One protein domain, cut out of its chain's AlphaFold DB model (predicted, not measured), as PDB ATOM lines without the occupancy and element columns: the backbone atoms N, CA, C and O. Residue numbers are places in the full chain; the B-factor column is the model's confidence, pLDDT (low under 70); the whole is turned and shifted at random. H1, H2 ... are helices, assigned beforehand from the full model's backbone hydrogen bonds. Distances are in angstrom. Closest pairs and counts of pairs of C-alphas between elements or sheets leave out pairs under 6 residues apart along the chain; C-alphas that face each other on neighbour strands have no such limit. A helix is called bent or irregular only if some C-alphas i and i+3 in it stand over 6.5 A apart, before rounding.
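What this domain is: This is residues 5 to 78 of the 169 residues of an uncharacterized protein of Euryarchaeota archaeon RBG_16_62_10 (UniProt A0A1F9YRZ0). A long bent helix, H1, and a second helix, H2, make an open V: arm H1b and H2 meet near the long loop joining them, while residues 5 to 25 and 64 to 78 stick out. The 74 printed residues have two named helices, H1 then H2, and no named strand: all helix. The whole is extended, with a radius of gyration of the C-alphas of 17.5 A and spans of 53 by 36 by 16 A.

How they stand to each other: H1, residues 5 to 39, was assigned as one helix by its hydrogen bonds but is bent: C-alphas 18 and 21 are 7.6 A apart. Its arms, H1a, residues 5 to 18, and H1b, residues 21 to 39, stand at a steep tilt of 59 degrees. Residues 29 to 37 of H1b touch residues 51 to 63 of H2, residues 51 to 77; the closest C-alphas, of Ala 33 and Leu 59, are 5.5 A apart. H1b and H2 run opposite ways at a steep tilt of 57 degrees. H1a and H2 are apart. Every O i to N i+4 pair is within hydrogen-bond range in H1a and H1b, and 21 of 23 in H2.

Where its parts are: H1a, 20.2 A long, begins at C-alpha 5 (29.188, -16.163, 4.913). H1b is 26.5 A long. H2, 36.3 A long, ends at C-alpha 77 (31.344, 24.638, 31.328).

The domain as a whole: The C-alphas farthest apart, of Ile 5 and Thr 45, are 53.2 A apart. The printed part has no cut. The link from H1 to H2, 11 residues, is long. Residues 41 to 43 have pLDDT under 70.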
ATOM      1  N   ILE A   5      28.304 -17.232   5.407       89.31
ATOM      2  CA  ILE A   5      29.188 -16.163   4.913       89.31
ATOM      3  C   ILE A   5      28.572 -14.779   5.147       89.31
ATOM      4  O   ILE A   5      29.239 -13.883   5.657       89.31
ATOM      5  N   LYS A   6      27.277 -14.610   4.847       88.94
ATOM      6  CA  LYS A   6      26.568 -13.337   5.056       88.94
ATOM      7  C   LYS A   6      26.549 -12.941   6.536       88.94
ATOM      8  O   LYS A   6      26.848 -11.800   6.868       88.94
ATOM      9  N   LYS A   7      26.252 -13.883   7.436       88.69
ATOM     10  CA  LYS A   7      26.269 -13.674   8.891       88.69
ATOM     11  C   LYS A   7      27.679 -13.367   9.384       88.69
ATOM     12  O   LYS A   7      27.840 -12.455  10.186       88.69
ATOM     13  N   TRP A   8      28.696 -14.080   8.896       93.94
ATOM     14  CA  TRP A   8      30.091 -13.799   9.239       93.94
ATOM     15  C   TRP A   8      30.517 -12.389   8.814       93.94
ATOM     16  O   TRP A   8      31.103 -11.669   9.621       93.94
ATOM     17  N   PHE A   9      30.166 -11.964   7.598       94.25
ATOM     18  CA  PHE A   9      30.457 -10.617   7.107       94.25
ATOM     19  C   PHE A   9      29.760  -9.551   7.958       94.25
ATOM     20  O   PHE A   9      30.406  -8.619   8.431       94.25
ATOM     21  N   MET A  10      28.468  -9.737   8.243       94.56
ATOM     22  CA  MET A  10      27.716  -8.837   9.122       94.56
ATOM     23  C   MET A  10      28.322  -8.754  10.526       94.56
ATOM     24  O   MET A  10      28.357  -7.674  11.107       94.56
ATOM     25  N   LEU A  11      28.848  -9.860  11.062       93.88
ATOM     26  CA  LEU A  11      29.560  -9.852  12.339       93.88
ATOM     27  C   LEU A  11      30.849  -9.022  12.281       93.88
ATOM     28  O   LEU A  11      31.144  -8.319  13.244       93.88
ATOM     29  N   GLN A  12      31.606  -9.061  11.179       94.56
ATOM     30  CA  GLN A  12      32.799  -8.214  11.041       94.56
ATOM     31  C   GLN A  12      32.431  -6.737  10.900       94.56
ATOM     32  O   GLN A  12      33.021  -5.902  11.582       94.56
ATOM     33  N   VAL A  13      31.418  -6.414  10.089       93.69
ATOM     34  CA  VAL A  13      30.899  -5.041   9.967       93.69
ATOM     35  C   VAL A  13      30.465  -4.513  11.331       93.69
ATOM     36  O   VAL A  13      30.865  -3.419  11.719       93.69
ATOM     37  N   TRP A  14      29.717  -5.312  12.093       95.00
ATOM     38  CA  TRP A  14      29.281  -4.940  13.435       95.00
ATOM     39  C   TRP A  14      30.464  -4.674  14.374       95.00
ATOM     40  O   TRP A  14      30.478  -3.660  15.067       95.00
ATOM     41  N   ARG A  15      31.496  -5.528  14.363       92.94
ATOM     42  CA  ARG A  15      32.712  -5.323  15.172       92.94
ATOM     43  C   ARG A  15      33.424  -4.023  14.814       92.94
ATOM     44  O   ARG A  15      33.800  -3.284  15.716       92.94
ATOM     45  N   ILE A  16      33.572  -3.731  13.520       93.38
ATOM     46  CA  ILE A  16      34.188  -2.484  13.046       93.38
ATOM     47  C   ILE A  16      33.365  -1.280  13.502       93.38
ATOM     48  O   ILE A  16      33.936  -0.313  13.991       93.38
ATOM     49  N   GLN A  17      32.034  -1.346  13.416       92.56
ATOM     50  CA  GLN A  17      31.155  -0.271  13.887       92.56
ATOM     51  C   GLN A  17      31.346   0.033  15.378       92.56
ATOM     52  O   GLN A  17      31.363   1.204  15.746       92.56
ATOM     53  N   GLN A  18      31.556  -0.985  16.225       92.25
ATOM     54  CA  GLN A  18      31.800  -0.771  17.660       92.25
ATOM     55  C   GLN A  18      33.090   0.013  17.937       92.25
ATOM     56  O   GLN A  18      33.154   0.769  18.902       92.25
ATOM     57  N   VAL A  19      34.115  -0.148  17.095       94.75
ATOM     58  CA  VAL A  19      35.412   0.533  17.257       94.75
ATOM     59  C   VAL A  19      35.594   1.731  16.323       94.75
ATOM     60  O   VAL A  19      36.616   2.410  16.406       94.75
ATOM     61  N   ALA A  20      34.617   2.020  15.458       92.81
ATOM     62  CA  ALA A  20      34.733   3.018  14.397       92.81
ATOM     63  C   ALA A  20      35.142   4.388  14.943       92.81
ATOM     64  O   ALA A  20      36.079   4.990  14.435       92.81
ATOM     65  N   GLN A  21      34.520   4.835  16.038       92.12
ATOM     66  CA  GLN A  21      34.827   6.136  16.630       92.12
ATOM     67  C   GLN A  21      36.264   6.218  17.161       92.12
ATOM     68  O   GLN A  21      36.931   7.235  16.988       92.12
ATOM     69  N   ILE A  22      36.761   5.138  17.770       90.44
ATOM     70  CA  ILE A  22      38.137   5.068  18.282       90.44
ATOM     71  C   ILE A  22      39.121   5.125  17.110       90.44
ATOM     72  O   ILE A  22      40.075   5.901  17.146       90.44
ATOM     73  N   ILE A  23      38.855   4.356  16.049       90.31
ATOM     74  CA  ILE A  23      39.669   4.348  14.827       90.31
ATOM     75  C   ILE A  23      39.678   5.738  14.184       90.31
ATOM     76  O   ILE A  23      40.743   6.244  13.839       90.31
ATOM     77  N   THR A  24      38.518   6.383  14.053       93.94
ATOM     78  CA  THR A  24      38.397   7.722  13.470       93.94
ATOM     79  C   THR A  24      39.196   8.750  14.261       93.94
ATOM     80  O   THR A  24      39.959   9.503  13.665       93.94
ATOM     81  N   ILE A  25      39.083   8.763  15.593       90.50
ATOM     82  CA  ILE A  25      39.854   9.685  16.442       90.50
ATOM     83  C   ILE A  25      41.355   9.431  16.285       90.50
ATOM     84  O   ILE A  25      42.112  10.381  16.094       90.50
ATOM     85  N   ALA A  26      41.790   8.168  16.318       88.69
ATOM     86  CA  ALA A  26      43.198   7.813  16.164       88.69
ATOM     87  C   ALA A  26      43.759   8.244  14.797       88.69
ATOM     88  O   ALA A  26      44.840   8.833  14.730       88.69
ATOM     89  N   LEU A  27      43.014   8.002  13.714       92.19
ATOM     90  CA  LEU A  27      43.407   8.397  12.361       92.19
ATOM     91  C   LEU A  27      43.453   9.916  12.201       92.19
ATOM     92  O   LEU A  27      44.421  10.435  11.648       92.19
ATOM     93  N   LEU A  28      42.452  10.639  12.709       93.19
ATOM     94  CA  LEU A  28      42.415  12.100  12.642       93.19
ATOM     95  C   LEU A  28      43.542  12.725  13.462       93.19
ATOM     96  O   LEU A  28      44.220  13.620  12.966       93.19
ATOM     97  N   ALA A  29      43.788  12.232  14.677       90.31
ATOM     98  CA  ALA A  29      44.890  12.699  15.513       90.31
ATOM     99  C   ALA A  29      46.251  12.439  14.849       90.31
ATOM    100  O   ALA A  29      47.076  13.346  14.790       90.31
ATOM    101  N   SER A  30      46.458  11.244  14.283       89.81
ATOM    102  CA  SER A  30      47.705  10.891  13.587       89.81
ATOM    103  C   SER A  30      47.917  11.733  12.330       89.81
ATOM    104  O   SER A  30      49.004  12.256  12.111       89.81
ATOM    105  N   THR A  31      46.862  11.920  11.532       92.88
ATOM    106  CA  THR A  31      46.904  12.751  10.319       92.88
ATOM    107  C   THR A  31      47.191  14.207  10.668       92.88
ATOM    108  O   THR A  31      48.044  14.833  10.052       92.88
ATOM    109  N   THR A  32      46.532  14.736  11.700       91.00
ATOM    110  CA  THR A  32      46.754  16.107  12.176       91.00
ATOM    111  C   THR A  32      48.178  16.283  12.700       91.00
ATOM    112  O   THR A  32      48.827  17.260  12.351       91.00
ATOM    113  N   ALA A  33      48.693  15.330  13.486       90.06
ATOM    114  CA  ALA A  33      50.069  15.362  13.977       90.06
ATOM    115  C   ALA A  33      51.092  15.330  12.830       90.06
ATOM    116  O   ALA A  33      52.055  16.087  12.872       90.06
ATOM    117  N   GLY A  34      50.864  14.509  11.799       88.75
ATOM    118  CA  GLY A  34      51.705  14.468  10.599       88.75
ATOM    119  C   GLY A  34      51.693  15.786   9.820       88.75
ATOM    120  O   GLY A  34      52.747  16.350   9.560       88.75
ATOM    121  N   ILE A  35      50.505  16.334   9.535       90.75
ATOM    122  CA  ILE A  35      50.370  17.627   8.839       90.75
ATOM    123  C   ILE A  35      51.034  18.755   9.638       90.75
ATOM    124  O   ILE A  35      51.721  19.599   9.069       90.75
ATOM    125  N   LEU A  36      50.839  18.782  10.960       88.06
ATOM    126  CA  LEU A  36      51.465  19.781  11.821       88.06
ATOM    127  C   LEU A  36      52.984  19.624  11.863       88.06
ATOM    128  O   LEU A  36      53.679  20.633  11.875       88.06
ATOM    129  N   TYR A  37      53.500  18.394  11.867       87.94
ATOM    130  CA  TYR A  37      54.938  18.139  11.822       87.94
ATOM    131  C   TYR A  37      55.574  18.712  10.550       87.94
ATOM    132  O   TYR A  37      56.576  19.421  10.645       87.94
ATOM    133  N   ASP A  38      54.960  18.463   9.390       86.12
ATOM    134  CA  ASP A  38      55.434  18.981   8.100       86.12
ATOM    135  C   ASP A  38      55.309  20.510   8.014       86.12
ATOM    136  O   ASP A  38      56.168  21.183   7.452       86.12
ATOM    137  N   TYR A  39      54.250  21.088   8.592       86.25
ATOM    138  CA  TYR A  39      54.047  22.540   8.604       86.25
ATOM    139  C   TYR A  39      55.008  23.272   9.557       86.25
ATOM    140  O   TYR A  39      55.388  24.416   9.308       86.25
ATOM    141  N   LEU A  40      55.422  22.624  10.648       79.00
ATOM    142  CA  LEU A  40      56.328  23.173  11.660       79.00
ATOM    143  C   LEU A  40      57.805  22.876  11.344       79.00
ATOM    144  O   LEU A  40      58.597  22.654  12.258       79.00
ATOM    145  N   ASP A  41      58.195  22.919  10.066       67.50
ATOM    146  CA  ASP A  41      59.564  22.661   9.577       67.50
ATOM    147  C   ASP A  41      60.625  23.533  10.285       67.50
ATOM    148  O   ASP A  41      61.744  23.116  10.580       67.50
ATOM    149  N   THR A  42      60.242  24.744  10.708       63.31
ATOM    150  CA  THR A  42      61.101  25.652  11.493       63.31
ATOM    151  C   THR A  42      61.441  25.119  12.897       63.31
ATOM    152  O   THR A  42      62.367  25.614  13.538       63.31
ATOM    153  N   TRP A  43      60.688  24.146  13.419       64.69
ATOM    154  CA  TRP A  43      60.807  23.627  14.788       64.69
ATOM    155  C   TRP A  43      61.519  22.271  14.857       64.69
ATOM    156  O   TRP A  43      61.627  21.709  15.948       64.69
ATOM    157  N   HIS A  44      62.054  21.760  13.739       73.19
ATOM    158  CA  HIS A  44      62.799  20.493  13.653       73.19
ATOM    159  C   HIS A  44      64.189  20.588  14.307       73.19
ATOM    160  O   HIS A  44      65.236  20.375  13.693       73.19
ATOM    161  N   THR A  45      64.219  20.924  15.592       74.19
ATOM    162  CA  THR A  45      65.435  21.023  16.399       74.19
ATOM    163  C   THR A  45      65.317  20.140  17.639       74.19
ATOM    164  O   THR A  45      64.232  19.910  18.176       74.19
ATOM    165  N   GLY A  46      66.445  19.581  18.084       79.25
ATOM    166  CA  GLY A  46      66.483  18.671  19.232       79.25
ATOM    167  C   GLY A  46      65.606  17.428  19.039       79.25
ATOM    168  O   GLY A  46      65.721  16.731  18.034       79.25
ATOM    169  N   ILE A  47      64.724  17.159  20.004       75.25
ATOM    170  CA  ILE A  47      63.832  15.983  20.039       75.25
ATOM    171  C   ILE A  47      62.729  15.986  18.965       75.25
ATOM    172  O   ILE A  47      62.020  14.996  18.830       75.25
ATOM    173  N   PHE A  48      62.576  17.079  18.212       79.19
ATOM    174  CA  PHE A  48      61.616  17.207  17.109       79.19
ATOM    175  C   PHE A  48      62.261  17.040  15.730       79.19
ATOM    176  O   PHE A  48      61.593  17.221  14.722       79.19
ATOM    177  N   LYS A  49      63.563  16.736  15.674       81.56
ATOM    178  CA  LYS A  49      64.310  16.642  14.415       81.56
ATOM    179  C   LYS A  49      63.921  15.423  13.577       81.56
ATOM    180  O   LYS A  49      63.954  15.481  12.353       81.56
ATOM    181  N   GLU A  50      63.632  14.300  14.226       85.69
ATOM    182  CA  GLU A  50      63.289  13.061  13.534       85.69
ATOM    183  C   GLU A  50      61.785  12.819  13.606       85.69
ATOM    184  O   GLU A  50      61.203  12.836  14.688       85.69
ATOM    185  N   ALA A  51      61.155  12.503  12.474       84.75
ATOM    186  CA  ALA A  51      59.711  12.265  12.410       84.75
ATOM    187  C   ALA A  51      59.242  11.164  13.382       84.75
ATOM    188  O   ALA A  51      58.169  11.267  13.974       84.75
ATOM    189  N   ILE A  52      60.077  10.141  13.608       87.06
ATOM    190  CA  ILE A  52      59.791   9.034  14.532       87.06
ATOM    191  C   ILE A  52      59.681   9.480  15.998       87.06
ATOM    192  O   ILE A  52      59.045   8.795  16.792       87.06
ATOM    193  N   THR A  53      60.268  10.623  16.362       87.12
ATOM    194  CA  THR A  53      60.190  11.200  17.712       87.12
ATOM    195  C   THR A  53      59.256  12.407  17.755       87.12
ATOM    196  O   THR A  53      58.403  12.485  18.639       87.12
ATOM    197  N   GLY A  54      59.326  13.295  16.762       86.44
ATOM    198  CA  GLY A  54      58.510  14.505  16.690       86.44
ATOM    199  C   GLY A  54      57.009  14.237  16.548       86.44
ATOM    200  O   GLY A  54      56.217  14.842  17.272       86.44
ATOM    201  N   ILE A  55      56.601  13.301  15.680       88.88
ATOM    202  CA  ILE A  55      55.176  12.997  15.454       88.88
ATOM    203  C   ILE A  55      54.517  12.412  16.717       88.88
ATOM    204  O   ILE A  55      53.466  12.923  17.111       88.88
ATOM    205  N   PRO A  56      55.097  11.409  17.413       90.31
ATOM    206  CA  PRO A  56      54.536  10.936  18.679       90.31
ATOM    207  C   PRO A  56      54.423  12.020  19.755       90.31
ATOM    208  O   PRO A  56      53.428  12.047  20.478       90.31
ATOM    209  N   ILE A  57      55.394  12.936  19.856       89.88
ATOM    210  CA  ILE A  57      55.332  14.043  20.824       89.88
ATOM    211  C   ILE A  57      54.182  14.998  20.483       89.88
ATOM    212  O   ILE A  57      53.420  15.380  21.374       89.88
ATOM    213  N   LEU A  58      54.010  15.352  19.207       89.44
ATOM    214  CA  LEU A  58      52.881  16.173  18.757       89.44
ATOM    215  C   LEU A  58      51.541  15.478  19.010       89.44
ATOM    216  O   LEU A  58      50.599  16.113  19.478       89.44
ATOM    217  N   LEU A  59      51.460  14.169  18.772       91.56
ATOM    218  CA  LEU A  59      50.265  13.380  19.052       91.56
ATOM    219  C   LEU A  59      49.921  13.395  20.547       91.56
ATOM    220  O   LEU A  59      48.762  13.607  20.903       91.56
ATOM    221  N   LEU A  60      50.918  13.244  21.425       91.62
ATOM    222  CA  LEU A  60      50.738  13.373  22.873       91.62
ATOM    223  C   LEU A  60      50.289  14.783  23.272       91.62
ATOM    224  O   LEU A  60      49.389  14.921  24.099       91.62
ATOM    225  N   ALA A  61      50.863  15.829  22.674       91.12
ATOM    226  CA  ALA A  61      50.473  17.211  22.940       91.12
ATOM    227  C   ALA A  61      49.016  17.487  22.527       91.12
ATOM    228  O   ALA A  61      48.253  18.064  23.302       91.12
ATOM    229  N   ILE A  62      48.603  17.021  21.344       91.38
ATOM    230  CA  ILE A  62      47.216  17.115  20.867       91.38
ATOM    231  C   ILE A  62      46.281  16.343  21.802       91.38
ATOM    232  O   ILE A  62      45.243  16.870  22.205       91.38
ATOM    233  N   ALA A  63      46.653  15.122  22.196       91.50
ATOM    234  CA  ALA A  63      45.864  14.316  23.123       91.50
ATOM    235  C   ALA A  63      45.689  15.014  24.481       91.50
ATOM    236  O   ALA A  63      44.573  15.075  24.997       91.50
ATOM    237  N   LEU A  64      46.757  15.601  25.032       94.94
ATOM    238  CA  LEU A  64      46.710  16.374  26.276       94.94
ATOM    239  C   LEU A  64      45.835  17.625  26.146       94.94
ATOM    240  O   LEU A  64      45.072  17.927  27.064       94.94
ATOM    241  N   ALA A  65      45.904  18.336  25.018       93.50
ATOM    242  CA  ALA A  65      45.067  19.505  24.762       93.50
ATOM    243  C   ALA A  65      43.577  19.131  24.689       93.50
ATOM    244  O   ALA A  65      42.754  19.753  25.363       93.50
ATOM    245  N   ILE A  66      43.235  18.075  23.941       93.00
ATOM    246  CA  ILE A  66      41.866  17.544  23.856       93.00
ATOM    247  C   ILE A  66      41.385  17.088  25.236       93.00
ATOM    248  O   ILE A  66      40.271  17.422  25.635       93.00
ATOM    249  N   TRP A  67      42.215  16.361  25.986       94.31
ATOM    250  CA  TRP A  67      41.858  15.866  27.315       94.31
ATOM    251  C   TRP A  67      41.625  17.004  28.313       94.31
ATOM    252  O   TRP A  67      40.619  17.015  29.022       94.31
ATOM    253  N   THR A  68      42.496  18.013  28.315       95.75
ATOM    254  CA  THR A  68      42.335  19.212  29.151       95.75
ATOM    255  C   THR A  68      41.059  19.962  28.784       95.75
ATOM    256  O   THR A  68      40.284  20.332  29.668       95.75
ATOM    257  N   PHE A  69      40.796  20.144  27.486       94.50
ATOM    258  CA  PHE A  69      39.557  20.758  27.018       94.50
ATOM    259  C   PHE A  69      38.328  19.949  27.444       94.50
ATOM    260  O   PHE A  69      37.361  20.539  27.912       94.50
ATOM    261  N   ALA A  70      38.374  18.617  27.366       92.56
ATOM    262  CA  ALA A  70      37.287  17.746  27.807       92.56
ATOM    263  C   ALA A  70      36.999  17.890  29.311       92.56
ATOM    264  O   ALA A  70      35.839  17.989  29.705       92.56
ATOM    265  N   ILE A  71      38.037  17.977  30.151       94.81
ATOM    266  CA  ILE A  71      37.886  18.222  31.595       94.81
ATOM    267  C   ILE A  71      37.263  19.597  31.852       94.81
ATOM    268  O   ILE A  71      36.369  19.727  32.688       94.81
ATOM    269  N   ILE A  72      37.711  20.637  31.144       95.56
ATOM    270  CA  ILE A  72      37.141  21.985  31.271       95.56
ATOM    271  C   ILE A  72      35.677  21.987  30.812       95.56
ATOM    272  O   ILE A  72      34.815  22.543  31.497       95.56
ATOM    273  N   TRP A  73      35.389  21.343  29.685       91.69
ATOM    274  CA  TRP A  73      34.048  21.199  29.137       91.69
ATOM    275  C   TRP A  73      33.100  20.535  30.139       91.69
ATOM    276  O   TRP A  73      32.011  21.052  30.391       91.69
ATOM    277  N   ASP A  74      33.527  19.437  30.758       91.56
ATOM    278  CA  ASP A  74      32.703  18.698  31.712       91.56
ATOM    279  C   ASP A  74      32.579  19.408  33.070       91.56
ATOM    280  O   ASP A  74      31.473  19.660  33.551       91.56
ATOM    281  N   LEU A  75      33.701  19.786  33.690       93.25
ATOM    282  CA  LEU A  75      33.709  20.259  35.078       93.25
ATOM    283  C   LEU A  75      33.394  21.748  35.223       93.25
ATOM    284  O   LEU A  75      32.808  22.149  36.235       93.25
ATOM    285  N   ARG A  76      33.804  22.582  34.260       91.38
ATOM    286  CA  ARG A  76      33.619  24.040  34.327       91.38
ATOM    287  C   ARG A  76      32.410  24.480  33.523       91.38
ATOM    288  O   ARG A  76      31.531  25.121  34.089       91.38
ATOM    289  N   LEU A  77      32.379  24.141  32.234       91.44
ATOM    290  CA  LEU A  77      31.344  24.638  31.328       91.44
ATOM    291  C   LEU A  77      30.014  23.914  31.539       91.44
ATOM    292  O   LEU A  77      28.970  24.550  31.449       91.44
ATOM    293  N   LYS A  78      30.043  22.608  31.852       90.19
ATOM    294  CA  LYS A  78      28.853  21.787  32.141       90.19
ATOM    295  C   LYS A  78      27.757  21.909  31.075       90.19
ATOM    296  O   LYS A  78      26.587  21.689  31.371       90.19
TER     297      LYS A  78